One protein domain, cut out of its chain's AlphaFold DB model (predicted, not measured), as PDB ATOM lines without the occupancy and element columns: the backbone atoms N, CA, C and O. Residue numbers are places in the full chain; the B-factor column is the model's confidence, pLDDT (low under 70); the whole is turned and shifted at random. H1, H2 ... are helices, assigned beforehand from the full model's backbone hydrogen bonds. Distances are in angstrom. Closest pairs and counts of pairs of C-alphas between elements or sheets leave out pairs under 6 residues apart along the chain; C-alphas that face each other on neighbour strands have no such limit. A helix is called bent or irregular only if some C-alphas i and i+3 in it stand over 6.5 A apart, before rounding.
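Overview. This is residues 4 to 197 of the 198 residues of the protein "HEPN_RiboL-PSP domain-containing protein" of Fibrobacter sp. UWB1 (UniProt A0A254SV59). Three long helices, H1, H3 and H7, lie side by side as a bundle in the middle of a long rod, with H6 crossing H3 and the short H4 and H5 near the last part of H3. H2 lies beyond one end of the bundle, where residues 27 to 32 and 35 to 41 stick out, and H8 lies at the opposite end. The printed part has 194 residues, with eight named helices, H1 to H8 in order, and no named strand: all helix. It is loose, with a radius of gyration of the C-alphas of 20.4 A, and spans 75 by 28 by 28 A.

Along the chain. Find C-alpha 4 at (38.681, 17.187, 1.120); from there H1 runs 33.6 A to residue 26. Next come H2, residues 28 to 37, irregular with C-alphas 29 and 32 7.7 A apart, and H3, residues 47 to 74, 40.6 A. Then find H4, 81 to 88, H5, 96 to 107, H6, 123 to 142, 29.1 A, and H7, 155 to 177, 33.0 A. H8, 180 to 195, ends at (51.895, 27.059, 31.721).

Arrangement. Look at Ala 15 and Ser 52, the closest C-alphas of H1 and H3, 4.3 A apart: these helices touch, opposite ways at a shallow tilt of 6 degrees. H7 touches H3, the same way at 5 degrees, closest at C-alphas 53 and 158, 5.6 A. H1 and H2 only just touch, only at the corner, with 3 pairs of C-alphas within 8 A, closest at 25 and 34, 7.0 A. H6 touches H3 with residues 137 to 141 alone, at a steep tilt of 52 degrees; C-alphas 54 and 137 are closest, 6.3 A. H5 touches H6 with residue 96 alone, its C-alpha 5.7 A from that of Cys 127. H4 is close to but not clearly touching H3, and H8 likewise to H5. Every O i to N i+4 pair is within hydrogen-bond range in H3 to H7; H1 has 18 of 19, H2 4 of 6, H8 11 of 12.

Size, cuts and confidence. The C-alphas farthest apart, of Glu 32 and Asn 197, are 76.4 A apart. The printed part has no cut; the links H5 to H6 and H6 to H7 are long. Look for pLDDT under 70 at residues 75 to 84, 87, 90, 142 to 150 and 195 to 197.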
ATOM      1  N   SER A   4      38.424  15.803   1.513       93.81
ATOM      2  CA  SER A   4      38.681  17.187   1.120       93.81
ATOM      3  C   SER A   4      39.468  17.245  -0.184       93.81
ATOM      4  O   SER A   4      39.092  17.978  -1.095       93.81
ATOM      5  N   LEU A   5      40.523  16.433  -0.316       96.31
ATOM      6  CA  LEU A   5      41.331  16.376  -1.534       96.31
ATOM      7  C   LEU A   5      40.563  15.747  -2.711       96.31
ATOM      8  O   LEU A   5      40.744  16.167  -3.854       96.31
ATOM      9  N   GLU A   6      39.682  14.777  -2.454       95.44
ATOM     10  CA  GLU A   6      38.788  14.218  -3.479       95.44
ATOM     11  C   GLU A   6      37.832  15.291  -4.029       95.44
ATOM     12  O   GLU A   6      37.774  15.515  -5.239       95.44
ATOM     13  N   LYS A   7      37.142  16.027  -3.147       95.50
ATOM     14  CA  LYS A   7      36.270  17.145  -3.548       95.50
ATOM     15  C   LYS A   7      37.039  18.248  -4.270       95.50
ATOM     16  O   LYS A   7      36.570  18.751  -5.289       95.50
ATOM     17  N   PHE A   8      38.221  18.597  -3.768       97.38
ATOM     18  CA  PHE A   8      39.113  19.552  -4.416       97.38
ATOM     19  C   PHE A   8      39.475  19.109  -5.833       97.38
ATOM     20  O   PHE A   8      39.432  19.928  -6.744       97.38
ATOM     21  N   SER A   9      39.784  17.822  -6.030       96.81
ATOM     22  CA  SER A   9      40.136  17.272  -7.343       96.81
ATOM     23  C   SER A   9      39.004  17.451  -8.360       96.81
ATOM     24  O   SER A   9      39.282  17.737  -9.521       96.81
ATOM     25  N   ASN A  10      37.746  17.361  -7.922       94.69
ATOM     26  CA  ASN A  10      36.594  17.670  -8.771       94.69
ATOM     27  C   ASN A  10      36.485  19.182  -9.044       94.69
ATOM     28  O   ASN A  10      36.383  19.591 -10.195       94.69
ATOM     29  N   GLY A  11      36.580  20.026  -8.012       94.69
ATOM     30  CA  GLY A  11      36.449  21.482  -8.175       94.69
ATOM     31  C   GLY A  11      37.570  22.124  -9.003       94.69
ATOM     32  O   GLY A  11      37.334  23.050  -9.778       94.69
ATOM     33  N   ILE A  12      38.802  21.623  -8.890       97.19
ATOM     34  CA  ILE A  12      39.933  22.097  -9.697       97.19
ATOM     35  C   ILE A  12      39.809  21.633 -11.161       97.19
ATOM     36  O   ILE A  12      40.342  22.292 -12.056       97.19
ATOM     37  N   GLU A  13      39.076  20.545 -11.431       97.50
ATOM     38  CA  GLU A  13      38.786  20.076 -12.791       97.50
ATOM     39  C   GLU A  13      37.787  20.981 -13.519       97.50
ATOM     40  O   GLU A  13      37.928  21.204 -14.722       97.50
ATOM     41  N   ASP A  14      36.848  21.605 -12.804       96.31
ATOM     42  CA  ASP A  14      35.979  22.626 -13.399       96.31
ATOM     43  C   ASP A  14      36.805  23.816 -13.916       96.31
ATOM     44  O   ASP A  14      36.566  24.337 -15.011       96.31
ATOM     45  N   ALA A  15      37.849  24.217 -13.178       96.94
ATOM     46  CA  ALA A  15      38.776  25.252 -13.630       96.94
ATOM     47  C   ALA A  15      39.553  24.826 -14.888       96.94
ATOM     48  O   ALA A  15      39.740  25.645 -15.797       96.94
ATOM     49  N   ARG A  16      39.976  23.556 -14.981       97.75
ATOM     50  CA  ARG A  16      40.611  23.001 -16.192       97.75
ATOM     51  C   ARG A  16      39.639  22.957 -17.368       97.75
ATOM     52  O   ARG A  16      40.008  23.367 -18.466       97.75
ATOM     53  N   SER A  17      38.392  22.568 -17.127       97.44
ATOM     54  CA  SER A  17      37.329  22.514 -18.134       97.44
ATOM     55  C   SER A  17      37.048  23.890 -18.738       97.44
ATOM     56  O   SER A  17      36.976  24.023 -19.958       97.44
ATOM     57  N   MET A  18      36.990  24.945 -17.918       95.62
ATOM     58  CA  MET A  18      36.844  26.326 -18.411       95.62
ATOM     59  C   MET A  18      37.989  26.737 -19.341       95.62
ATOM     60  O   MET A  18      37.768  27.402 -20.356       95.62
ATOM     61  N   LEU A  19      39.213  26.319 -19.019       95.25
ATOM     62  CA  LEU A  19      40.369  26.593 -19.861       95.25
ATOM     63  C   LEU A  19      40.366  25.755 -21.147       95.25
ATOM     64  O   LEU A  19      40.727  26.263 -22.204       95.25
ATOM     65  N   ALA A  20      39.902  24.508 -21.086       96.25
ATOM     66  CA  ALA A  20      39.725  23.674 -22.270       96.25
ATOM     67  C   ALA A  20      38.688  24.278 -23.231       96.25
ATOM     68  O   ALA A  20      38.922  24.319 -24.434       96.25
ATOM     69  N   ILE A  21      37.582  24.827 -22.715       94.62
ATOM     70  CA  ILE A  21      36.590  25.545 -23.534       94.62
ATOM     71  C   ILE A  21      37.228  26.777 -24.194       94.62
ATOM     72  O   ILE A  21      37.012  27.014 -25.383       94.62
ATOM     73  N   TYR A  22      38.045  27.535 -23.454       94.25
ATOM     74  CA  TYR A  22      38.811  28.653 -24.008       94.25
ATOM     75  C   TYR A  22      39.745  28.215 -25.146       94.25
ATOM     76  O   TYR A  22      39.758  28.843 -26.207       94.25
ATOM     77  N   ASP A  23      40.508  27.141 -24.941       94.00
ATOM     78  CA  ASP A  23      41.442  26.611 -25.936       94.00
ATOM     79  C   ASP A  23      40.681  26.108 -27.184       94.00
ATOM     80  O   ASP A  23      41.043  26.454 -28.309       94.00
ATOM     81  N   CYS A  24      39.566  25.389 -27.004       92.38
ATOM     82  CA  CYS A  24      38.695  24.941 -28.095       92.38
ATOM     83  C   CYS A  24      38.136  26.111 -28.913       92.38
ATOM     84  O   CYS A  24      38.128  26.049 -30.143       92.38
ATOM     85  N   HIS A  25      37.687  27.179 -28.251       90.88
ATOM     86  CA  HIS A  25      37.124  28.355 -28.915       90.88
ATOM     87  C   HIS A  25      38.179  29.156 -29.698       90.88
ATOM     88  O   HIS A  25      37.846  29.810 -30.685       90.88
ATOM     89  N   ASN A  26      39.447  29.110 -29.278       89.56
ATOM     90  CA  ASN A  26      40.556  29.781 -29.965       89.56
ATOM     91  C   ASN A  26      41.306  28.880 -30.960       89.56
ATOM     92  O   ASN A  26      42.235  29.345 -31.624       89.56
ATOM     93  N   SER A  27      40.916  27.608 -31.091       90.88
ATOM     94  CA  SER A  27      41.496  26.705 -32.085       90.88
ATOM     95  C   SER A  27      41.129  27.140 -33.505       90.88
ATOM     96  O   SER A  27      39.964  27.403 -33.811       90.88
ATOM     97  N   SER A  28      42.122  27.155 -34.399       85.81
ATOM     98  CA  SER A  28      41.916  27.472 -35.819       85.81
ATOM     99  C   SER A  28      40.954  26.500 -36.509       85.81
ATOM    100  O   SER A  28      40.203  26.913 -37.391       85.81
ATOM    101  N   GLU A  29      40.908  25.247 -36.050       90.50
ATOM    102  CA  GLU A  29      40.013  24.202 -36.557       90.50
ATOM    103  C   GLU A  29      38.530  24.541 -36.337       90.50
ATOM    104  O   GLU A  29      37.687  24.201 -37.162       90.50
ATOM    105  N   ASN A  30      38.212  25.270 -35.262       88.12
ATOM    106  CA  ASN A  30      36.837  25.599 -34.879       88.12
ATOM    107  C   ASN A  30      36.392  26.992 -35.350       88.12
ATOM    108  O   ASN A  30      35.242  27.376 -35.133       88.12
ATOM    109  N   ALA A  31      37.275  27.766 -35.989       85.31
ATOM    110  CA  ALA A  31      37.043  29.183 -36.266       85.31
ATOM    111  C   ALA A  31      35.769  29.443 -37.089       85.31
ATOM    112  O   ALA A  31      35.028  30.381 -36.794       85.31
ATOM    113  N   GLU A  32      35.489  28.611 -38.096       86.25
ATOM    114  CA  GLU A  32      34.307  28.775 -38.950       86.25
ATOM    115  C   GLU A  32      33.013  28.397 -38.218       86.25
ATOM    116  O   GLU A  32      32.024  29.129 -38.268       86.25
ATOM    117  N   THR A  33      33.039  27.306 -37.447       88.38
ATOM    118  CA  THR A  33      31.912  26.884 -36.605       88.38
ATOM    119  C   THR A  33      31.563  27.955 -35.572       88.38
ATOM    120  O   THR A  33      30.396  28.316 -35.434       88.38
ATOM    121  N   ILE A  34      32.566  28.515 -34.888       87.19
ATOM    122  CA  ILE A  34      32.377  29.572 -33.888       87.19
ATOM    123  C   ILE A  34      31.818  30.855 -34.520       87.19
ATOM    124  O   ILE A  34      30.876  31.437 -33.980       87.19
ATOM    125  N   LYS A  35      32.326  31.282 -35.687       84.81
ATOM    126  CA  LYS A  35      31.761  32.429 -36.425       84.81
ATOM    127  C   LYS A  35      30.292  32.206 -36.792       84.81
ATOM    128  O   LYS A  35      29.491  33.130 -36.681       84.81
ATOM    129  N   GLY A  36      29.928  30.982 -37.177       87.69
ATOM    130  CA  GLY A  36      28.543  30.612 -37.478       87.69
ATOM    131  C   GLY A  36      27.597  30.687 -36.272       87.69
ATOM    132  O   GLY A  36      26.414  30.993 -36.448       87.69
ATOM    133  N   LEU A  37      28.105  30.444 -35.056       87.06
ATOM    134  CA  LEU A  37      27.338  30.515 -33.804       87.06
ATOM    135  C   LEU A  37      27.076  31.958 -33.345       87.06
ATOM    136  O   LEU A  37      26.008  32.240 -32.801       87.06
ATOM    137  N   TYR A  38      28.014  32.876 -33.591       86.50
ATOM    138  CA  TYR A  38      27.942  34.272 -33.144       86.50
ATOM    139  C   TYR A  38      27.852  35.244 -34.328       86.50
ATOM    140  O   TYR A  38      28.792  35.982 -34.613       86.50
ATOM    141  N   LYS A  39      26.699  35.250 -35.011       77.12
ATOM    142  CA  LYS A  39      26.471  36.019 -36.254       77.12
ATOM    143  C   LYS A  39      26.670  37.533 -36.117       77.12
ATOM    144  O   LYS A  39      27.134  38.157 -37.064       77.12
ATOM    145  N   ASP A  40      26.335  38.105 -34.961       82.25
ATOM    146  CA  ASP A  40      26.374  39.558 -34.757       82.25
ATOM    147  C   ASP A  40      27.652  40.021 -34.047       82.25
ATOM    148  O   ASP A  40      28.325  40.953 -34.486       82.25
ATOM    149  N   LYS A  41      27.993  39.386 -32.918       82.75
ATOM    150  CA  LYS A  41      29.133  39.774 -32.084       82.75
ATOM    151  C   LYS A  41      29.687  38.582 -31.316       82.75
ATOM    152  O   LYS A  41      28.962  37.928 -30.569       82.75
ATOM    153  N   LEU A  42      30.993  38.366 -31.440       81.69
ATOM    154  CA  LEU A  42      31.713  37.370 -30.656       81.69
ATOM    155  C   LEU A  42      31.797  37.814 -29.180       81.69
ATOM    156  O   LEU A  42      32.177  38.963 -28.915       81.69
ATOM    157  N   PRO A  43      31.455  36.947 -28.210       85.00
ATOM    158  CA  PRO A  43      31.667  37.239 -26.798       85.00
ATOM    159  C   PRO A  43      33.161  37.368 -26.465       85.00
ATOM    160  O   PRO A  43      34.027  36.811 -27.138       85.00
ATOM    161  N   ASP A  44      33.467  38.082 -25.378       86.25
ATOM    162  CA  ASP A  44      34.825  38.158 -24.835       86.25
ATOM    163  C   ASP A  44      35.220  36.829 -24.180       86.25
ATOM    164  O   ASP A  44      35.013  36.636 -22.982       86.25
ATOM    165  N   ILE A  45      35.794  35.910 -24.956       89.94
ATOM    166  CA  ILE A  45      36.125  34.562 -24.477       89.94
ATOM    167  C   ILE A  45      37.217  34.554 -23.395       89.94
ATOM    168  O   ILE A  45      37.287  33.627 -22.591       89.94
ATOM    169  N   ASP A  46      38.016  35.622 -23.293       88.38
ATOM    170  CA  ASP A  46      39.020  35.796 -22.234       88.38
ATOM    171  C   ASP A  46      38.412  35.796 -20.822       88.38
ATOM    172  O   ASP A  46      39.124  35.572 -19.838       88.38
ATOM    173  N   VAL A  47      37.095  35.992 -20.710       89.38
ATOM    174  CA  VAL A  47      36.348  35.796 -19.465       89.38
ATOM    175  C   VAL A  47      36.562  34.396 -18.889       89.38
ATOM    176  O   VAL A  47      36.733  34.266 -17.680       89.38
ATOM    177  N   LEU A  48      36.686  33.367 -19.732       93.12
ATOM    178  CA  LEU A  48      36.894  31.985 -19.294       93.12
ATOM    179  C   LEU A  48      38.244  31.786 -18.591       93.12
ATOM    180  O   LEU A  48      38.302  31.067 -17.597       93.12
ATOM    181  N   LYS A  49      39.311  32.475 -19.025       93.62
ATOM    182  CA  LYS A  49      40.614  32.456 -18.327       93.62
ATOM    183  C   LYS A  49      40.489  33.030 -16.913       93.62
ATOM    184  O   LYS A  49      41.012  32.457 -15.958       93.62
ATOM    185  N   ARG A  50      39.773  34.154 -16.773       92.06
ATOM    186  CA  ARG A  50      39.542  34.832 -15.484       92.06
ATOM    187  C   ARG A  50      38.698  33.973 -14.540       92.06
ATOM    188  O   ARG A  50      39.031  33.849 -13.359       92.06
ATOM    189  N   PHE A  51      37.653  33.340 -15.073       93.31
ATOM    190  CA  PHE A  51      36.820  32.395 -14.328       93.31
ATOM    191  C   PHE A  51      37.600  31.152 -13.914       93.31
ATOM    192  O   PHE A  51      37.547  30.797 -12.746       93.31
ATOM    193  N   SER A  52      38.375  30.544 -14.815       95.81
ATOM    194  CA  SER A  52      39.241  29.401 -14.502       95.81
ATOM    195  C   SER A  52      40.188  29.720 -13.338       95.81
ATOM    196  O   SER A  52      40.234  28.983 -12.355       95.81
ATOM    197  N   PHE A  53      40.861  30.875 -13.383       95.06
ATOM    198  CA  PHE A  53      41.746  31.318 -12.303       95.06
ATOM    199  C   PHE A  53      41.001  31.498 -10.971       95.06
ATOM    200  O   PHE A  53      41.463  31.050  -9.926       95.06
ATOM    201  N   THR A  54      39.833  32.143 -11.006       93.69
ATOM    202  CA  THR A  54      39.033  32.412  -9.800       93.69
ATOM    203  C   THR A  54      38.461  31.129  -9.204       93.69
ATOM    204  O   THR A  54      38.530  30.937  -7.993       93.69
ATOM    205  N   LEU A  55      37.953  30.232 -10.050       94.75
ATOM    206  CA  LEU A  55      37.348  28.966  -9.652       94.75
ATOM    207  C   LEU A  55      38.376  28.018  -9.032       94.75
ATOM    208  O   LEU A  55      38.077  27.367  -8.036       94.75
ATOM    209  N   ALA A  56      39.607  28.008  -9.551       96.94
ATOM    210  CA  ALA A  56      40.705  27.258  -8.948       96.94
ATOM    211  C   ALA A  56      40.983  27.703  -7.502       96.94
ATOM    212  O   ALA A  56      41.193  26.872  -6.621       96.94
ATOM    213  N   PHE A  57      40.929  29.014  -7.244       95.31
ATOM    214  CA  PHE A  57      41.055  29.556  -5.895       95.31
ATOM    215  C   PHE A  57      39.865  29.227  -5.005       95.31
ATOM    216  O   PHE A  57      40.075  28.888  -3.848       95.31
ATOM    217  N   THR A  58      38.645  29.276  -5.533       94.38
ATOM    218  CA  THR A  58      37.454  28.860  -4.785       94.38
ATOM    219  C   THR A  58      37.537  27.387  -4.386       94.38
ATOM    220  O   THR A  58      37.308  27.063  -3.226       94.38
ATOM    221  N   ALA A  59      37.951  26.501  -5.298       96.38
ATOM    222  CA  ALA A  59      38.176  25.094  -4.978       96.38
ATOM    223  C   ALA A  59      39.241  24.927  -3.881       96.38
ATOM    224  O   ALA A  59      39.056  24.142  -2.952       96.38
ATOM    225  N   PHE A  60      40.340  25.685  -3.957       96.50
ATOM    226  CA  PHE A  60      41.404  25.652  -2.951       96.50
ATOM    227  C   PHE A  60      40.966  26.211  -1.584       96.50
ATOM    228  O   PHE A  60      41.330  25.652  -0.555       96.50
ATOM    229  N   GLU A  61      40.157  27.271  -1.550       94.25
ATOM    230  CA  GLU A  61      39.544  27.801  -0.323       94.25
ATOM    231  C   GLU A  61      38.687  26.727   0.358       94.25
ATOM    232  O   GLU A  61      38.934  26.383   1.515       94.25
ATOM    233  N   THR A  62      37.771  26.111  -0.395       93.31
ATOM    234  CA  THR A  62      36.921  25.020   0.104       93.31
ATOM    235  C   THR A  62      37.739  23.816   0.570       93.31
ATOM    236  O   THR A  62      37.408  23.216   1.587       93.31
ATOM    237  N   TYR A  63      38.829  23.478  -0.125       95.19
ATOM    238  CA  TYR A  63      39.740  22.414   0.300       95.19
ATOM    239  C   TYR A  63      40.314  22.661   1.696       95.19
ATOM    240  O   TYR A  63      40.303  21.755   2.526       95.19
ATOM    241  N   ILE A  64      40.809  23.872   1.964       92.44
ATOM    242  CA  ILE A  64      41.384  24.213   3.268       92.44
ATOM    243  C   ILE A  64      40.318  24.124   4.361       92.44
ATOM    244  O   ILE A  64      40.581  23.542   5.414       92.44
ATOM    245  N   GLU A  65      39.126  24.668   4.111       89.94
ATOM    246  CA  GLU A  65      38.013  24.626   5.062       89.94
ATOM    247  C   GLU A  65      37.568  23.191   5.376       89.94
ATOM    248  O   GLU A  65      37.428  22.827   6.547       89.94
ATOM    249  N   ASP A  66      37.384  22.360   4.347       91.06
ATOM    250  CA  ASP A  66      37.008  20.956   4.509       91.06
ATOM    251  C   ASP A  66      38.113  20.165   5.225       91.06
ATOM    252  O   ASP A  66      37.814  19.381   6.130       91.06
ATOM    253  N   LEU A  67      39.389  20.421   4.904       89.88
ATOM    254  CA  LEU A  67      40.511  19.715   5.526       89.88
ATOM    255  C   LEU A  67      40.600  20.037   7.017       89.88
ATOM    256  O   LEU A  67      40.808  19.143   7.835       89.88
ATOM    257  N   VAL A  68      40.386  21.300   7.389       86.88
ATOM    258  CA  VAL A  68      40.305  21.717   8.793       86.88
ATOM    259  C   VAL A  68      39.170  20.984   9.512       86.88
ATOM    260  O   VAL A  68      39.415  20.405  10.572       86.88
ATOM    261  N   ARG A  69      37.967  20.916   8.926       84.75
ATOM    262  CA  ARG A  69      36.834  20.172   9.512       84.75
ATOM    263  C   ARG A  69      37.149  18.682   9.680       84.75
ATOM    264  O   ARG A  69      36.784  18.082  10.690       84.75
ATOM    265  N   GLU A  70      37.840  18.073   8.719       86.75
ATOM    266  CA  GLU A  70      38.266  16.673   8.818       86.75
ATOM    267  C   GLU A  70      39.299  16.447   9.924       86.75
ATOM    268  O   GLU A  70      39.209  15.463  10.661       86.75
ATOM    269  N   ILE A  71      40.267  17.353  10.075       83.44
ATOM    270  CA  ILE A  71      41.252  17.278  11.157       83.44
ATOM    271  C   ILE A  71      40.558  17.419  12.516       83.44
ATOM    272  O   ILE A  71      40.860  16.650  13.429       83.44
ATOM    273  N   GLU A  72      39.614  18.354  12.661       80.00
ATOM    274  CA  GLU A  72      38.840  18.527  13.896       80.00
ATOM    275  C   GLU A  72      38.094  17.252  14.294       80.00
ATOM    276  O   GLU A  72      38.157  16.853  15.455       80.00
ATOM    277  N   GLN A  73      37.462  16.565  13.337       76.25
ATOM    278  CA  GLN A  73      36.778  15.289  13.585       76.25
ATOM    279  C   GLN A  73      37.722  14.180  14.067       76.25
ATOM    280  O   GLN A  73      37.294  13.284  14.794       76.25
ATOM    281  N   LYS A  74      39.003  14.228  13.683       73.25
ATOM    282  CA  LYS A  74      40.026  13.284  14.159       73.25
ATOM    283  C   LYS A  74      40.535  13.611  15.565       73.25
ATOM    284  O   LYS A  74      41.151  12.754  16.203       73.25
ATOM    285  N   GLN A  75      40.334  14.830  16.063       66.44
ATOM    286  CA  GLN A  75      40.818  15.212  17.385       66.44
ATOM    287  C   GLN A  75      39.847  14.809  18.500       66.44
ATOM    288  O   GLN A  75      38.654  15.072  18.456       66.44
ATOM    289  N   ILE A  76      40.397  14.189  19.549       53.62
ATOM    290  CA  ILE A  76      39.648  13.552  20.649       53.62
ATOM    291  C   ILE A  76      38.966  14.576  21.582       53.62
ATOM    292  O   ILE A  76      38.014  14.239  22.280       53.62
ATOM    293  N   THR A  77      39.425  15.830  21.603       54.62
ATOM    294  CA  THR A  77      38.851  16.886  22.450       54.62
ATOM    295  C   THR A  77      38.183  17.959  21.590       54.62
ATOM    296  O   THR A  77      38.902  18.642  20.853       54.62
ATOM    297  N   PRO A  78      36.857  18.159  21.693       53.12
ATOM    298  CA  PRO A  78      36.169  19.216  20.966       53.12
ATOM    299  C   PRO A  78      36.632  20.579  21.492       53.12
ATOM    300  O   PRO A  78      36.319  20.966  22.618       53.12
ATOM    301  N   ASN A  79      37.386  21.323  20.681       56.53
ATOM    302  CA  ASN A  79      37.406  22.779  20.825       56.53
ATOM    303  C   ASN A  79      35.996  23.291  20.490       56.53
ATOM    304  O   ASN A  79      35.301  22.673  19.688       56.53
ATOM    305  N   SER A  80      35.550  24.383  21.120       57.31
ATOM    306  CA  SER A  80      34.188  24.901  20.930       57.31
ATOM    307  C   SER A  80      33.884  25.114  19.440       57.31
ATOM    308  O   SER A  80      34.403  26.054  18.830       57.31
ATOM    309  N   THR A  81      33.033  24.256  18.881       64.44
ATOM    310  CA  THR A  81      32.680  24.199  17.456       64.44
ATOM    311  C   THR A  81      32.177  25.543  16.931       64.44
ATOM    312  O   THR A  81      32.595  25.984  15.868       64.44
ATOM    313  N   GLU A  82      31.402  26.280  17.727       66.31
ATOM    314  CA  GLU A  82      30.790  27.546  17.299       66.31
ATOM    315  C   GLU A  82      31.802  28.692  17.073       66.31
ATOM    316  O   GLU A  82      31.643  29.520  16.174       66.31
ATOM    317  N   LYS A  83      32.873  28.768  17.879       66.38
ATOM    318  CA  LYS A  83      33.933  29.779  17.687       66.38
ATOM    319  C   LYS A  83      34.752  29.474  16.437       66.38
ATOM    320  O   LYS A  83      35.174  30.398  15.741       66.38
ATOM    321  N   ASN A  84      34.967  28.188  16.187       68.12
ATOM    322  CA  ASN A  84      35.720  27.692  15.053       68.12
ATOM    323  C   ASN A  84      34.936  27.941  13.758       68.12
ATOM    324  O   ASN A  84      35.458  28.579  12.849       68.12
ATOM    325  N   GLU A  85      33.647  27.609  13.721       71.25
ATOM    326  CA  GLU A  85      32.769  27.894  12.577       71.25
ATOM    327  C   GLU A  85      32.756  29.383  12.204       71.25
ATOM    328  O   GLU A  85      33.037  29.723  11.058       71.25
ATOM    329  N   LYS A  86      32.579  30.292  13.175       70.75
ATOM    330  CA  LYS A  86      32.618  31.750  12.922       70.75
ATOM    331  C   LYS A  86      33.979  32.259  12.437       70.75
ATOM    332  O   LYS A  86      34.057  33.325  11.827       70.75
ATOM    333  N   MET A  87      35.066  31.562  12.765       67.56
ATOM    334  CA  MET A  87      36.405  31.893  12.275       67.56
ATOM    335  C   MET A  87      36.650  31.335  10.868       67.56
ATOM    336  O   MET A  87      37.254  32.044  10.068       67.56
ATOM    337  N   LEU A  88      36.147  30.137  10.549       74.69
ATOM    338  CA  LEU A  88      36.155  29.588   9.186       74.69
ATOM    339  C   LEU A  88      35.313  30.439   8.237       74.69
ATOM    340  O   LEU A  88      35.777  30.762   7.155       74.69
ATOM    341  N   GLU A  89      34.141  30.909   8.669       71.81
ATOM    342  CA  GLU A  89      33.310  31.836   7.882       71.81
ATOM    343  C   GLU A  89      34.039  33.133   7.511       71.81
ATOM    344  O   GLU A  89      33.703  33.772   6.519       71.81
ATOM    345  N   ARG A  90      35.035  33.531   8.313       68.25
ATOM    346  CA  ARG A  90      35.870  34.717   8.087       68.25
ATOM    347  C   ARG A  90      37.206  34.386   7.433       68.25
ATOM    348  O   ARG A  90      37.996  35.307   7.209       68.25
ATOM    349  N   PHE A  91      37.484  33.109   7.157       74.88
ATOM    350  CA  PHE A  91      38.694  32.661   6.477       74.88
ATOM    351  C   PHE A  91      38.588  32.989   4.988       74.88
ATOM    352  O   PHE A  91      38.455  32.146   4.112       74.88
ATOM    353  N   HIS A  92      38.624  34.280   4.701       71.12
ATOM    354  CA  HIS A  92      38.733  34.780   3.351       71.12
ATOM    355  C   HIS A  92      40.212  34.853   3.008       71.12
ATOM    356  O   HIS A  92      41.010  35.339   3.812       71.12
ATOM    357  N   ASN A  93      40.560  34.435   1.794       83.06
ATOM    358  CA  ASN A  93      41.906  34.530   1.253       83.06
ATOM    359  C   ASN A  93      42.935  33.594   1.941       83.06
ATOM    360  O   ASN A  93      43.553  33.971   2.944       83.06
ATOM    361  N   PRO A  94      43.192  32.397   1.385       88.50
ATOM    362  CA  PRO A  94      44.046  31.376   1.978       88.50
ATOM    363  C   PRO A  94      45.528  31.667   1.693       88.50
ATOM    364  O   PRO A  94      46.230  30.859   1.088       88.50
ATOM    365  N   ASN A  95      46.010  32.848   2.087       92.62
ATOM    366  CA  ASN A  95      47.424  33.193   1.967       92.62
ATOM    367  C   ASN A  95      48.268  32.411   2.978       92.62
ATOM    368  O   ASN A  95      47.749  31.794   3.915       92.62
ATOM    369  N   THR A  96      49.584  32.439   2.785       93.81
ATOM    370  CA  THR A  96      50.515  31.666   3.610       93.81
ATOM    371  C   THR A  96      50.351  31.969   5.102       93.81
ATOM    372  O   THR A  96      50.344  31.054   5.929       93.81
ATOM    373  N   GLU A  97      50.230  33.245   5.466       92.25
ATOM    374  CA  GLU A  97      50.090  33.678   6.857       92.25
ATOM    375  C   GLU A  97      48.761  33.213   7.464       92.25
ATOM    376  O   GLU A  97      48.749  32.639   8.552       92.25
ATOM    377  N   ASN A  98      47.659  33.386   6.739       91.31
ATOM    378  CA  ASN A  98      46.325  32.972   7.150       91.31
ATOM    379  C   ASN A  98      46.270  31.456   7.363       91.31
ATOM    380  O   ASN A  98      45.783  31.006   8.400       91.31
ATOM    381  N   ILE A  99      46.830  30.668   6.437       92.06
ATOM    382  CA  ILE A  99      46.926  29.209   6.575       92.06
ATOM    383  C   ILE A  99      47.753  28.842   7.817       92.06
ATOM    384  O   ILE A  99      47.307  28.044   8.639       92.06
ATOM    385  N   ARG A 100      48.934  29.437   8.023       91.69
ATOM    386  CA  ARG A 100      49.745  29.158   9.224       91.69
ATOM    387  C   ARG A 100      48.998  29.497  10.508       91.69
ATOM    388  O   ARG A 100      48.957  28.678  11.423       91.69
ATOM    389  N   ASN A 101      48.391  30.678  10.566       88.44
ATOM    390  CA  ASN A 101      47.665  31.152  11.738       88.44
ATOM    391  C   ASN A 101      46.465  30.261  12.059       88.44
ATOM    392  O   ASN A 101      46.239  29.969  13.236       88.44
ATOM    393  N   LEU A 102      45.748  29.785  11.036       87.19
ATOM    394  CA  LEU A 102      44.651  28.829  11.178       87.19
ATOM    395  C   LEU A 102      45.143  27.536  11.843       87.19
ATOM    396  O   LEU A 102      44.695  27.187  12.936       87.19
ATOM    397  N   TYR A 103      46.141  26.878  11.250       86.50
ATOM    398  CA  TYR A 103      46.636  25.587  11.739       86.50
ATOM    399  C   TYR A 103      47.324  25.692  13.108       86.50
ATOM    400  O   TYR A 103      47.126  24.835  13.974       86.50
ATOM    401  N   LYS A 104      48.067  26.776  13.357       85.75
ATOM    402  CA  LYS A 104      48.698  27.043  14.655       85.75
ATOM    403  C   LYS A 104      47.670  27.276  15.753       85.75
ATOM    404  O   LYS A 104      47.767  26.683  16.829       85.75
ATOM    405  N   SER A 105      46.675  28.118  15.490       81.31
ATOM    406  CA  SER A 105      45.674  28.485  16.494       81.31
ATOM    407  C   SER A 105      44.770  27.308  16.858       81.31
ATOM    408  O   SER A 105      44.375  27.180  18.017       81.31
ATOM    409  N   TRP A 106      44.458  26.445  15.890       79.44
ATOM    410  CA  TRP A 106      43.451  25.397  16.053       79.44
ATOM    411  C   TRP A 106      44.062  24.054  16.437       79.44
ATOM    412  O   TRP A 106      43.616  23.396  17.382       79.44
ATOM    413  N   PHE A 107      45.135  23.672  15.753       78.25
ATOM    414  CA  PHE A 107      45.744  22.355  15.891       78.25
ATOM    415  C   PHE A 107      47.069  22.382  16.647       78.25
ATOM    416  O   PHE A 107      47.627  21.322  16.893       78.25
ATOM    417  N   CYS A 108      47.554  23.560  17.062       79.38
ATOM    418  CA  CYS A 108      48.878  23.726  17.674       79.38
ATOM    419  C   CYS A 108      50.022  23.237  16.771       79.38
ATOM    420  O   CYS A 108      51.093  22.885  17.260       79.38
ATOM    421  N   ILE A 109      49.794  23.241  15.457       83.38
ATOM    422  CA  ILE A 109      50.818  22.966  14.456       83.38
ATOM    423  C   ILE A 109      51.583  24.269  14.254       83.38
ATOM    424  O   ILE A 109      51.052  25.206  13.663       83.38
ATOM    425  N   GLU A 110      52.812  24.342  14.765       79.94
ATOM    426  CA  GLU A 110      53.613  25.574  14.717       79.94
ATOM    427  C   GLU A 110      53.788  26.075  13.279       79.94
ATOM    428  O   GLU A 110      53.786  27.280  13.025       79.94
ATOM    429  N   ASP A 111      53.892  25.134  12.340       86.19
ATOM    430  CA  ASP A 111      54.132  25.440  10.947       86.19
ATOM    431  C   ASP A 111      53.678  24.326   9.995       86.19
ATOM    432  O   ASP A 111      54.383  23.352   9.745       86.19
ATOM    433  N   VAL A 112      52.497  24.511   9.403       88.31
ATOM    434  CA  VAL A 112      51.940  23.603   8.384       88.31
ATOM    435  C   VAL A 112      52.664  23.696   7.032       88.31
ATOM    436  O   VAL A 112      52.492  22.841   6.168       88.31
ATOM    437  N   THR A 113      53.502  24.720   6.833       93.12
ATOM    438  CA  THR A 113      54.220  24.940   5.565       93.12
ATOM    439  C   THR A 113      55.574  24.235   5.517       93.12
ATOM    440  O   THR A 113      56.290  24.347   4.526       93.12
ATOM    441  N   CYS A 114      55.945  23.502   6.570       90.44
ATOM    442  CA  CYS A 114      57.258  22.872   6.723       90.44
ATOM    443  C   CYS A 114      57.618  21.897   5.588       90.44
ATOM    444  O   CYS A 114      58.793  21.748   5.267       90.44
ATOM    445  N   ARG A 115      56.615  21.280   4.950       91.19
ATOM    446  CA  ARG A 115      56.784  20.337   3.834       91.19
ATOM    447  C   ARG A 115      56.498  20.918   2.458       91.19
ATOM    448  O   ARG A 115      56.549  20.180   1.482       91.19
ATOM    449  N   TRP A 116      56.196  22.211   2.358       95.69
ATOM    450  CA  TRP A 116      55.848  22.841   1.087       95.69
ATOM    451  C   TRP A 116      57.067  22.918   0.171       95.69
ATOM    452  O   TRP A 116      57.765  23.922   0.121       95.69
ATOM    453  N   SER A 117      57.351  21.845  -0.553       96.12
ATOM    454  CA  SER A 117      58.444  21.793  -1.513       96.12
ATOM    455  C   SER A 117      58.093  20.824  -2.627       96.12
ATOM    456  O   SER A 117      57.815  19.651  -2.396       96.12
ATOM    457  N   PHE A 118      58.074  21.341  -3.849       96.94
ATOM    458  CA  PHE A 118      57.785  20.583  -5.060       96.94
ATOM    459  C   PHE A 118      58.313  21.350  -6.270       96.94
ATOM    460  O   PHE A 118      58.569  22.551  -6.193       96.94
ATOM    461  N   ASP A 119      58.502  20.659  -7.394       95.38
ATOM    462  CA  ASP A 119      59.010  21.244  -8.646       95.38
ATOM    463  C   ASP A 119      60.340  22.011  -8.497       95.38
ATOM    464  O   ASP A 119      60.581  23.006  -9.180       95.38
ATOM    465  N   GLY A 120      61.201  21.580  -7.570       95.31
ATOM    466  CA  GLY A 120      62.462  22.266  -7.265       95.31
ATOM    467  C   GLY A 120      62.301  23.597  -6.519       95.31
ATOM    468  O   GLY A 120      63.302  24.271  -6.284       95.31
ATOM    469  N   MET A 121      61.078  23.976  -6.130       97.25
ATOM    470  CA  MET A 121      60.832  25.107  -5.240       97.25
ATOM    471  C   MET A 121      61.011  24.684  -3.781       97.25
ATOM    472  O   MET A 121      60.463  23.670  -3.336       97.25
ATOM    473  N   ASN A 122      61.756  25.484  -3.026       97.00
ATOM    474  CA  ASN A 122      61.797  25.384  -1.574       97.00
ATOM    475  C   ASN A 122      60.544  26.016  -0.943       97.00
ATOM    476  O   ASN A 122      59.717  26.640  -1.615       97.00
ATOM    477  N   ARG A 123      60.434  25.882   0.374       96.69
ATOM    478  CA  ARG A 123      59.326  26.411   1.162       96.69
ATOM    479  C   ARG A 123      59.066  27.893   0.934       96.69
ATOM    480  O   ARG A 123      57.925  28.285   0.693       96.69
ATOM    481  N   GLU A 124      60.099  28.721   1.003       96.88
ATOM    482  CA  GLU A 124      59.974  30.171   0.859       96.88
ATOM    483  C   GLU A 124      59.448  30.539  -0.531       96.88
ATOM    484  O   GLU A 124      58.609  31.431  -0.670       96.88
ATOM    485  N   GLN A 125      59.901  29.818  -1.559       97.94
ATOM    486  CA  GLN A 125      59.451  29.989  -2.935       97.94
ATOM    487  C   GLN A 125      57.991  29.570  -3.115       97.94
ATOM    488  O   GLN A 125      57.242  30.316  -3.744       97.94
ATOM    489  N   VAL A 126      57.563  28.436  -2.547       98.06
ATOM    490  CA  VAL A 126      56.160  27.991  -2.615       98.06
ATOM    491  C   VAL A 126      55.241  28.986  -1.904       98.06
ATOM    492  O   VAL A 126      54.245  29.413  -2.483       98.06
ATOM    493  N   CYS A 127      55.598  29.422  -0.693       97.38
ATOM    494  CA  CYS A 127      54.834  30.424   0.054       97.38
ATOM    495  C   CYS A 127      54.696  31.736  -0.726       97.38
ATOM    496  O   CYS A 127      53.588  32.218  -0.956       97.38
ATOM    497  N   LYS A 128      55.818  32.270  -1.227       97.62
ATOM    498  CA  LYS A 128      55.810  33.484  -2.048       97.62
ATOM    499  C   LYS A 128      54.934  33.315  -3.291       97.62
ATOM    500  O   LYS A 128      54.204  34.230  -3.657       97.62
ATOM    501  N   LYS A 129      54.994  32.149  -3.938       97.75
ATOM    502  CA  LYS A 129      54.224  31.863  -5.150       97.75
ATOM    503  C   LYS A 129      52.719  31.824  -4.886       97.75
ATOM    504  O   LYS A 129      51.963  32.359  -5.697       97.75
ATOM    505  N   LEU A 130      52.293  31.232  -3.769       97.62
ATOM    506  CA  LEU A 130      50.896  31.247  -3.335       97.62
ATOM    507  C   LEU A 130      50.410  32.684  -3.111       97.62
ATOM    508  O   LEU A 130      49.388  33.080  -3.675       97.62
ATOM    509  N   ASP A 131      51.171  33.472  -2.351       96.50
ATOM    510  CA  ASP A 131      50.818  34.857  -2.026       96.50
ATOM    511  C   ASP A 131      50.768  35.739  -3.292       96.50
ATOM    512  O   ASP A 131      49.857  36.557  -3.458       96.50
ATOM    513  N   ASP A 132      51.688  35.524  -4.239       95.25
ATOM    514  CA  ASP A 132      51.677  36.179  -5.550       95.25
ATOM    515  C   ASP A 132      50.415  35.817  -6.357       95.25
ATOM    516  O   ASP A 132      49.795  36.699  -6.955       95.25
ATOM    517  N   TYR A 133      50.001  34.544  -6.378       96.06
ATOM    518  CA  TYR A 133      48.784  34.136  -7.089       96.06
ATOM    519  C   TYR A 133      47.506  34.676  -6.443       96.06
ATOM    520  O   TYR A 133      46.568  35.046  -7.149       96.06
ATOM    521  N   ILE A 134      47.482  34.785  -5.121       92.88
ATOM    522  CA  ILE A 134      46.391  35.414  -4.378       92.88
ATOM    523  C   ILE A 134      46.258  36.892  -4.727       92.88
ATOM    524  O   ILE A 134      45.150  37.370  -4.982       92.88
ATOM    525  N   ARG A 135      47.382  37.615  -4.797       91.31
ATOM    526  CA  ARG A 135      47.376  39.001  -5.268       91.31
ATOM    527  C   ARG A 135      46.801  39.062  -6.680       91.31
ATOM    528  O   ARG A 135      45.858  39.815  -6.905       91.31
ATOM    529  N   ASN A 136      47.295  38.214  -7.584       91.12
ATOM    530  CA  ASN A 136      46.824  38.135  -8.969       91.12
ATOM    531  C   ASN A 136      45.309  37.874  -9.064       91.12
ATOM    532  O   ASN A 136      44.653  38.480  -9.908       91.12
ATOM    533  N   ARG A 137      44.731  37.031  -8.194       90.31
ATOM    534  CA  ARG A 137      43.273  36.809  -8.123       90.31
ATOM    535  C   ARG A 137      42.530  38.125  -7.895       90.31
ATOM    536  O   ARG A 137      41.579  38.416  -8.614       90.31
ATOM    537  N   GLY A 138      42.977  38.922  -6.922       85.12
ATOM    538  CA  GLY A 138      42.395  40.234  -6.639       85.12
ATOM    539  C   GLY A 138      42.494  41.180  -7.838       85.12
ATOM    540  O   GLY A 138      41.521  41.843  -8.185       85.12
ATOM    541  N   GLU A 139      43.636  41.194  -8.530       85.19
ATOM    542  CA  GLU A 139      43.813  42.020  -9.732       85.19
ATOM    543  C   GLU A 139      42.869  41.610 -10.864       85.19
ATOM    544  O   GLU A 139      42.263  42.475 -11.491       85.19
ATOM    545  N   ILE A 140      42.696  40.305 -11.087       85.56
ATOM    546  CA  ILE A 140      41.820  39.755 -12.128       85.56
ATOM    547  C   ILE A 140      40.350  40.132 -11.895       85.56
ATOM    548  O   ILE A 140      39.632  40.412 -12.856       85.56
ATOM    549  N   VAL A 141      39.901  40.140 -10.636       76.38
ATOM    550  CA  VAL A 141      38.512  40.466 -10.274       76.38
ATOM    551  C   VAL A 141      38.258  41.975 -10.309       76.38
ATOM    552  O   VAL A 141      37.198  42.405 -10.761       76.38
ATOM    553  N   HIS A 142      39.212  42.791  -9.853       69.12
ATOM    554  CA  HIS A 142      39.017  44.239  -9.718       69.12
ATOM    555  C   HIS A 142      39.388  45.047 -10.968       69.12
ATOM    556  O   HIS A 142      38.838  46.129 -11.161       69.12
ATOM    557  N   ARG A 143      40.295  44.555 -11.822       59.12
ATOM    558  CA  ARG A 143      40.794  45.279 -13.004       59.12
ATOM    559  C   ARG A 143      40.324  44.607 -14.291       59.12
ATOM    560  O   ARG A 143      41.098  43.993 -15.026       59.12
ATOM    561  N   LEU A 144      39.028  44.715 -14.574       57.19
ATOM    562  CA  LEU A 144      38.475  44.304 -15.863       57.19
ATOM    563  C   LEU A 144      38.903  45.315 -16.940       57.19
ATOM    564  O   LEU A 144      38.253  46.334 -17.124       57.19
ATOM    565  N   LYS A 145      39.993  44.994 -17.652       54.47
ATOM    566  CA  LYS A 145      40.457  45.651 -18.891       54.47
ATOM    567  C   LYS A 145      40.647  47.174 -18.784       54.47
ATOM    568  O   LYS A 145      39.926  47.943 -19.406       54.47
ATOM    569  N   GLU A 146      41.675  47.602 -18.058       58.06
ATOM    570  CA  GLU A 146      42.304  48.895 -18.351       58.06
ATOM    571  C   GLU A 146      43.346  48.685 -19.458       58.06
ATOM    572  O   GLU A 146      44.219  47.826 -19.320       58.06
ATOM    573  N   ASP A 147      43.274  49.462 -20.544       55.00
ATOM    574  CA  ASP A 147      44.095  49.279 -21.758       55.00
ATOM    575  C   ASP A 147      45.620  49.334 -21.514       55.00
ATOM    576  O   ASP A 147      46.401  48.856 -22.334       55.00
ATOM    577  N   ASN A 148      46.058  49.874 -20.369       59.19
ATOM    578  CA  ASN A 148      47.469  50.035 -20.001       59.19
ATOM    579  C   ASN A 148      47.974  49.023 -18.955       59.19
ATOM    580  O   ASN A 148      49.123  49.127 -18.517       59.19
ATOM    581  N   VAL A 149      47.151  48.056 -18.532       60.00
ATOM    582  CA  VAL A 149      47.529  47.072 -17.506       60.00
ATOM    583  C   VAL A 149      47.755  45.697 -18.146       60.00
ATOM    584  O   VAL A 149      46.894  45.218 -18.885       60.00
ATOM    585  N   PRO A 150      48.891  45.021 -17.878       63.16
ATOM    586  CA  PRO A 150      49.137  43.676 -18.390       63.16
ATOM    587  C   PRO A 150      48.023  42.692 -18.004       63.16
ATOM    588  O   PRO A 150      47.660  42.606 -16.833       63.16
ATOM    589  N   ASP A 151      47.535  41.896 -18.964       73.62
ATOM    590  CA  ASP A 151      46.589  40.805 -18.681       73.62
ATOM    591  C   ASP A 151      47.246  39.772 -17.750       73.62
ATOM    592  O   ASP A 151      48.108  38.987 -18.157       73.62
ATOM    593  N   VAL A 152      46.853  39.791 -16.477       79.50
ATOM    594  CA  VAL A 152      47.321  38.848 -15.452       79.50
ATOM    595  C   VAL A 152      46.706  37.461 -15.670       79.50
ATOM    596  O   VAL A 152      47.321  36.445 -15.334       79.50
ATOM    597  N   ALA A 153      45.542  37.386 -16.319       84.56
ATOM    598  CA  ALA A 153      44.861  36.145 -16.672       84.56
ATOM    599  C   ALA A 153      45.332  35.582 -18.023       84.56
ATOM    600  O   ALA A 153      44.555  34.957 -18.743       84.56
ATOM    601  N   LYS A 154      46.615  35.744 -18.375       90.50
ATOM    602  CA  LYS A 154      47.220  35.025 -19.510       90.50
ATOM    603  C   LYS A 154      47.070  33.520 -19.321       90.50
ATOM    604  O   LYS A 154      47.347  33.002 -18.242       90.50
ATOM    605  N   ARG A 155      46.727  32.814 -20.400       93.12
ATOM    606  CA  ARG A 155      46.481  31.364 -20.405       93.12
ATOM    607  C   ARG A 155      47.577  30.571 -19.682       93.12
ATOM    608  O   ARG A 155      47.281  29.799 -18.777       93.12
ATOM    609  N   ASP A 156      48.844  30.830 -19.998       94.00
ATOM    610  CA  ASP A 156      49.979  30.152 -19.355       94.00
ATOM    611  C   ASP A 156      50.068  30.408 -17.850       94.00
ATOM    612  O   ASP A 156      50.480  29.531 -17.091       94.00
ATOM    613  N   ASN A 157      49.692  31.608 -17.402       93.88
ATOM    614  CA  ASN A 157      49.655  31.930 -15.982       93.88
ATOM    615  C   ASN A 157      48.532  31.160 -15.275       93.88
ATOM    616  O   ASN A 157      48.758  30.635 -14.186       93.88
ATOM    617  N   VAL A 158      47.365  31.036 -15.920       95.69
ATOM    618  CA  VAL A 158      46.228  30.250 -15.415       95.69
ATOM    619  C   VAL A 158      46.601  28.774 -15.287       95.69
ATOM    620  O   VAL A 158      46.449  28.215 -14.206       95.69
ATOM    621  N   VAL A 159      47.190  28.162 -16.324       97.00
ATOM    622  CA  VAL A 159      47.665  26.763 -16.258       97.00
ATOM    623  C   VAL A 159      48.638  26.558 -15.106       97.00
ATOM    624  O   VAL A 159      48.496  25.618 -14.324       97.00
ATOM    625  N   LYS A 160      49.636  27.442 -14.984       97.25
ATOM    626  CA  LYS A 160      50.630  27.352 -13.910       97.25
ATOM    627  C   LYS A 160      49.980  27.485 -12.533       97.25
ATOM    628  O   LYS A 160      50.369  26.751 -11.636       97.25
ATOM    629  N   CYS A 161      48.987  28.362 -12.380       97.31
ATOM    630  CA  CYS A 161      48.241  28.523 -11.134       97.31
ATOM    631  C   CYS A 161      47.435  27.269 -10.780       97.31
ATOM    632  O   CYS A 161      47.561  26.763  -9.671       97.31
ATOM    633  N   VAL A 162      46.654  26.737 -11.724       98.00
ATOM    634  CA  VAL A 162      45.840  25.526 -11.521       98.00
ATOM    635  C   VAL A 162      46.721  24.343 -11.114       98.00
ATOM    636  O   VAL A 162      46.435  23.659 -10.134       98.00
ATOM    637  N   ASN A 163      47.840  24.138 -11.815       98.06
ATOM    638  CA  ASN A 163      48.788  23.070 -11.490       98.06
ATOM    639  C   ASN A 163      49.497  23.299 -10.149       98.06
ATOM    640  O   ASN A 163      49.749  22.345  -9.419       98.06
ATOM    641  N   PHE A 164      49.826  24.550  -9.825       98.50
ATOM    642  CA  PHE A 164      50.434  24.907  -8.546       98.50
ATOM    643  C   PHE A 164      49.497  24.598  -7.375       98.50
ATOM    644  O   PHE A 164      49.927  23.957  -6.419       98.50
ATOM    645  N   LEU A 165      48.226  25.006  -7.460       98.19
ATOM    646  CA  LEU A 165      47.233  24.746  -6.415       98.19
ATOM    647  C   LEU A 165      46.961  23.245  -6.255       98.19
ATOM    648  O   LEU A 165      46.856  22.779  -5.125       98.19
ATOM    649  N   ASP A 166      46.929  22.480  -7.351       98.25
ATOM    650  CA  ASP A 166      46.782  21.019  -7.286       98.25
ATOM    651  C   ASP A 166      47.938  20.350  -6.533       98.25
ATOM    652  O   ASP A 166      47.717  19.551  -5.621       98.25
ATOM    653  N   LYS A 167      49.181  20.732  -6.845       97.94
ATOM    654  CA  LYS A 167      50.368  20.216  -6.148       97.94
ATOM    655  C   LYS A 167      50.411  20.643  -4.688       97.94
ATOM    656  O   LYS A 167      50.754  19.835  -3.829       97.94
ATOM    657  N   LEU A 168      50.045  21.890  -4.404       97.94
ATOM    658  CA  LEU A 168      50.001  22.404  -3.043       97.94
ATOM    659  C   LEU A 168      48.971  21.648  -2.196       97.94
ATOM    660  O   LEU A 168      49.310  21.200  -1.105       97.94
ATOM    661  N   ALA A 169      47.754  21.446  -2.710       97.19
ATOM    662  CA  ALA A 169      46.716  20.684  -2.019       97.19
ATOM    663  C   ALA A 169      47.166  19.241  -1.739       97.19
ATOM    664  O   ALA A 169      47.018  18.754  -0.623       97.19
ATOM    665  N   ARG A 170      47.805  18.572  -2.705       96.50
ATOM    666  CA  ARG A 170      48.370  17.225  -2.500       96.50
ATOM    667  C   ARG A 170      49.457  17.205  -1.426       96.50
ATOM    668  O   ARG A 170      49.409  16.367  -0.534       96.50
ATOM    669  N   CYS A 171      50.386  18.156  -1.469       95.50
ATOM    670  CA  CYS A 171      51.451  18.288  -0.475       95.50
ATOM    671  C   CYS A 171      50.893  18.510   0.944       95.50
ATOM    672  O   CYS A 171      51.377  17.913   1.908       95.50
ATOM    673  N   MET A 172      49.852  19.336   1.078       93.38
ATOM    674  CA  MET A 172      49.159  19.539   2.350       93.38
ATOM    675  C   MET A 172      48.449  18.267   2.821       93.38
ATOM    676  O   MET A 172      48.579  17.897   3.988       93.38
ATOM    677  N   ASP A 173      47.753  17.570   1.919       93.25
ATOM    678  CA  ASP A 173      47.052  16.325   2.233       93.25
ATOM    679  C   ASP A 173      48.002  15.241   2.737       93.25
ATOM    680  O   ASP A 173      47.722  14.588   3.738       93.25
ATOM    681  N   GLU A 174      49.150  15.084   2.077       92.19
ATOM    682  CA  GLU A 174      50.188  14.129   2.459       92.19
ATOM    683  C   GLU A 174      50.745  14.420   3.855       92.19
ATOM    684  O   GLU A 174      50.900  13.503   4.664       92.19
ATOM    685  N   TYR A 175      51.006  15.693   4.176       88.88
ATOM    686  CA  TYR A 175      51.459  16.071   5.513       88.88
ATOM    687  C   TYR A 175      50.411  15.738   6.578       88.88
ATOM    688  O   TYR A 175      50.740  15.130   7.598       88.88
ATOM    689  N   ILE A 176      49.146  16.073   6.336       83.31
ATOM    690  CA  ILE A 176      48.075  15.806   7.298       83.31
ATOM    691  C   ILE A 176      47.800  14.307   7.441       83.31
ATOM    692  O   ILE A 176      47.579  13.840   8.557       83.31
ATOM    693  N   ALA A 177      47.856  13.545   6.348       84.69
ATOM    694  CA  ALA A 177      47.669  12.098   6.352       84.69
ATOM    695  C   ALA A 177      48.825  11.330   7.011       84.69
ATOM    696  O   ALA A 177      48.626  10.187   7.411       84.69
ATOM    697  N   SER A 178      50.012  11.934   7.128       83.69
ATOM    698  CA  SER A 178      51.151  11.303   7.805       83.69
ATOM    699  C   SER A 178      50.959  11.147   9.317       83.69
ATOM    700  O   SER A 178      51.701  10.396   9.940       83.69
ATOM    701  N   ASP A 179      50.000  11.871   9.912       81.75
ATOM    702  CA  ASP A 179      49.758  11.973  11.359       81.75
ATOM    703  C   ASP A 179      50.994  12.384  12.200       81.75
ATOM    704  O   ASP A 179      50.909  12.488  13.421       81.75
ATOM    705  N   GLU A 180      52.132  12.713  11.578       79.62
ATOM    706  CA  GLU A 180      53.363  13.126  12.270       79.62
ATOM    707  C   GLU A 180      53.157  14.391  13.114       79.62
ATOM    708  O   GLU A 180      53.729  14.549  14.190       79.62
ATOM    709  N   TRP A 181      52.270  15.270  12.655       79.94
ATOM    710  CA  TRP A 181      51.906  16.509  13.334       79.94
ATOM    711  C   TRP A 181      51.139  16.277  14.650       79.94
ATOM    712  O   TRP A 181      51.047  17.190  15.477       79.94
ATOM    713  N   VAL A 182      50.571  15.080  14.861       78.62
ATOM    714  CA  VAL A 182      49.690  14.773  16.000       78.62
ATOM    715  C   VAL A 182      50.460  14.763  17.318       78.62
ATOM    716  O   VAL A 182      49.985  15.332  18.303       78.62
ATOM    717  N   GLU A 183      51.639  14.144  17.359       75.00
ATOM    718  CA  GLU A 183      52.435  14.052  18.591       75.00
ATOM    719  C   GLU A 183      53.010  15.412  19.000       75.00
ATOM    720  O   GLU A 183      52.930  15.796  20.174       75.00
ATOM    721  N   ASP A 184      53.475  16.199  18.030       75.56
ATOM    722  CA  ASP A 184      53.923  17.574  18.265       75.56
ATOM    723  C   ASP A 184      52.782  18.451  18.802       75.56
ATOM    724  O   ASP A 184      52.950  19.170  19.797       75.56
ATOM    725  N   ALA A 185      51.586  18.331  18.217       77.25
ATOM    726  CA  ALA A 185      50.391  19.026  18.684       77.25
ATOM    727  C   ALA A 185      49.990  18.612  20.113       77.25
ATOM    728  O   ALA A 185      49.669  19.472  20.945       77.25
ATOM    729  N   ARG A 186      50.029  17.308  20.430       77.56
ATOM    730  CA  ARG A 186      49.726  16.770  21.770       77.56
ATOM    731  C   ARG A 186      50.685  17.316  22.820       77.56
ATOM    732  O   ARG A 186      50.238  17.844  23.841       77.56
ATOM    733  N   LYS A 187      51.991  17.246  22.550       78.12
ATOM    734  CA  LYS A 187      53.033  17.751  23.451       78.12
ATOM    735  C   LYS A 187      52.852  19.244  23.731       78.12
ATOM    736  O   LYS A 187      52.851  19.662  24.888       78.12
ATOM    737  N   LYS A 188      52.614  20.046  22.690       76.75
ATOM    738  CA  LYS A 188      52.428  21.500  22.821       76.75
ATOM    739  C   LYS A 188      51.183  21.878  23.615       76.75
ATOM    740  O   LYS A 188      51.214  22.826  24.402       76.75
ATOM    741  N   ARG A 189      50.089  21.133  23.460       75.50
ATOM    742  CA  ARG A 189      48.883  21.335  24.277       75.50
ATOM    743  C   ARG A 189      49.124  21.028  25.748       75.50
ATOM    744  O   ARG A 189      48.674  21.801  26.592       75.50
ATOM    745  N   ALA A 190      49.863  19.961  26.052       78.12
ATOM    746  CA  ALA A 190      50.249  19.637  27.423       78.12
ATOM    747  C   ALA A 190      51.119  20.747  28.048       78.12
ATOM    748  O   ALA A 190      50.845  21.174  29.168       78.12
ATOM    749  N   GLU A 191      52.093  21.285  27.303       80.12
ATOM    750  CA  GLU A 191      52.914  22.431  27.734       80.12
ATOM    751  C   GLU A 191      52.052  23.676  28.027       80.12
ATOM    752  O   GLU A 191      52.217  24.328  29.061       80.12
ATOM    753  N   LYS A 192      51.081  23.989  27.158       73.62
ATOM    754  CA  LYS A 192      50.184  25.147  27.325       73.62
ATOM    755  C   LYS A 192      49.239  24.997  28.525       73.62
ATOM    756  O   LYS A 192      48.992  25.977  29.223       73.62
ATOM    757  N   ALA A 193      48.747  23.786  28.789       73.94
ATOM    758  CA  ALA A 193      47.923  23.491  29.961       73.94
ATOM    759  C   ALA A 193      48.714  23.612  31.279       73.94
ATOM    760  O   ALA A 193      48.170  24.068  32.280       73.94
ATOM    761  N   GLN A 194      50.005  23.264  31.273       72.19
ATOM    762  CA  GLN A 194      50.885  23.395  32.442       72.19
ATOM    763  C   GLN A 194      51.347  24.844  32.686       72.19
ATOM    764  O   GLN A 194      51.548  25.239  33.833       72.19
ATOM    765  N   GLY A 195      51.491  25.651  31.630       62.25
ATOM    766  CA  GLY A 195      51.895  27.059  31.721       62.25
ATOM    767  C   GLY A 195      50.779  28.043  32.103       62.25
ATOM    768  O   GLY A 195      51.085  29.161  32.501       62.25
ATOM    769  N   GLY A 196      49.506  27.645  32.003       52.78
ATOM    770  CA  GLY A 196      48.343  28.490  32.315       52.78
ATOM    771  C   GLY A 196      47.943  28.550  33.794       52.78
ATOM    772  O   GLY A 196      46.909  29.129  34.104       52.78
ATOM    773  N   ASN A 197      48.725  27.942  34.694       43.72
ATOM    774  CA  ASN A 197      48.437  27.872  36.132       43.72
ATOM    775  C   ASN A 197      49.393  28.740  36.981       43.72
ATOM    776  O   ASN A 197      49.724  28.379  38.111       43.72
TER     777      ASN A 197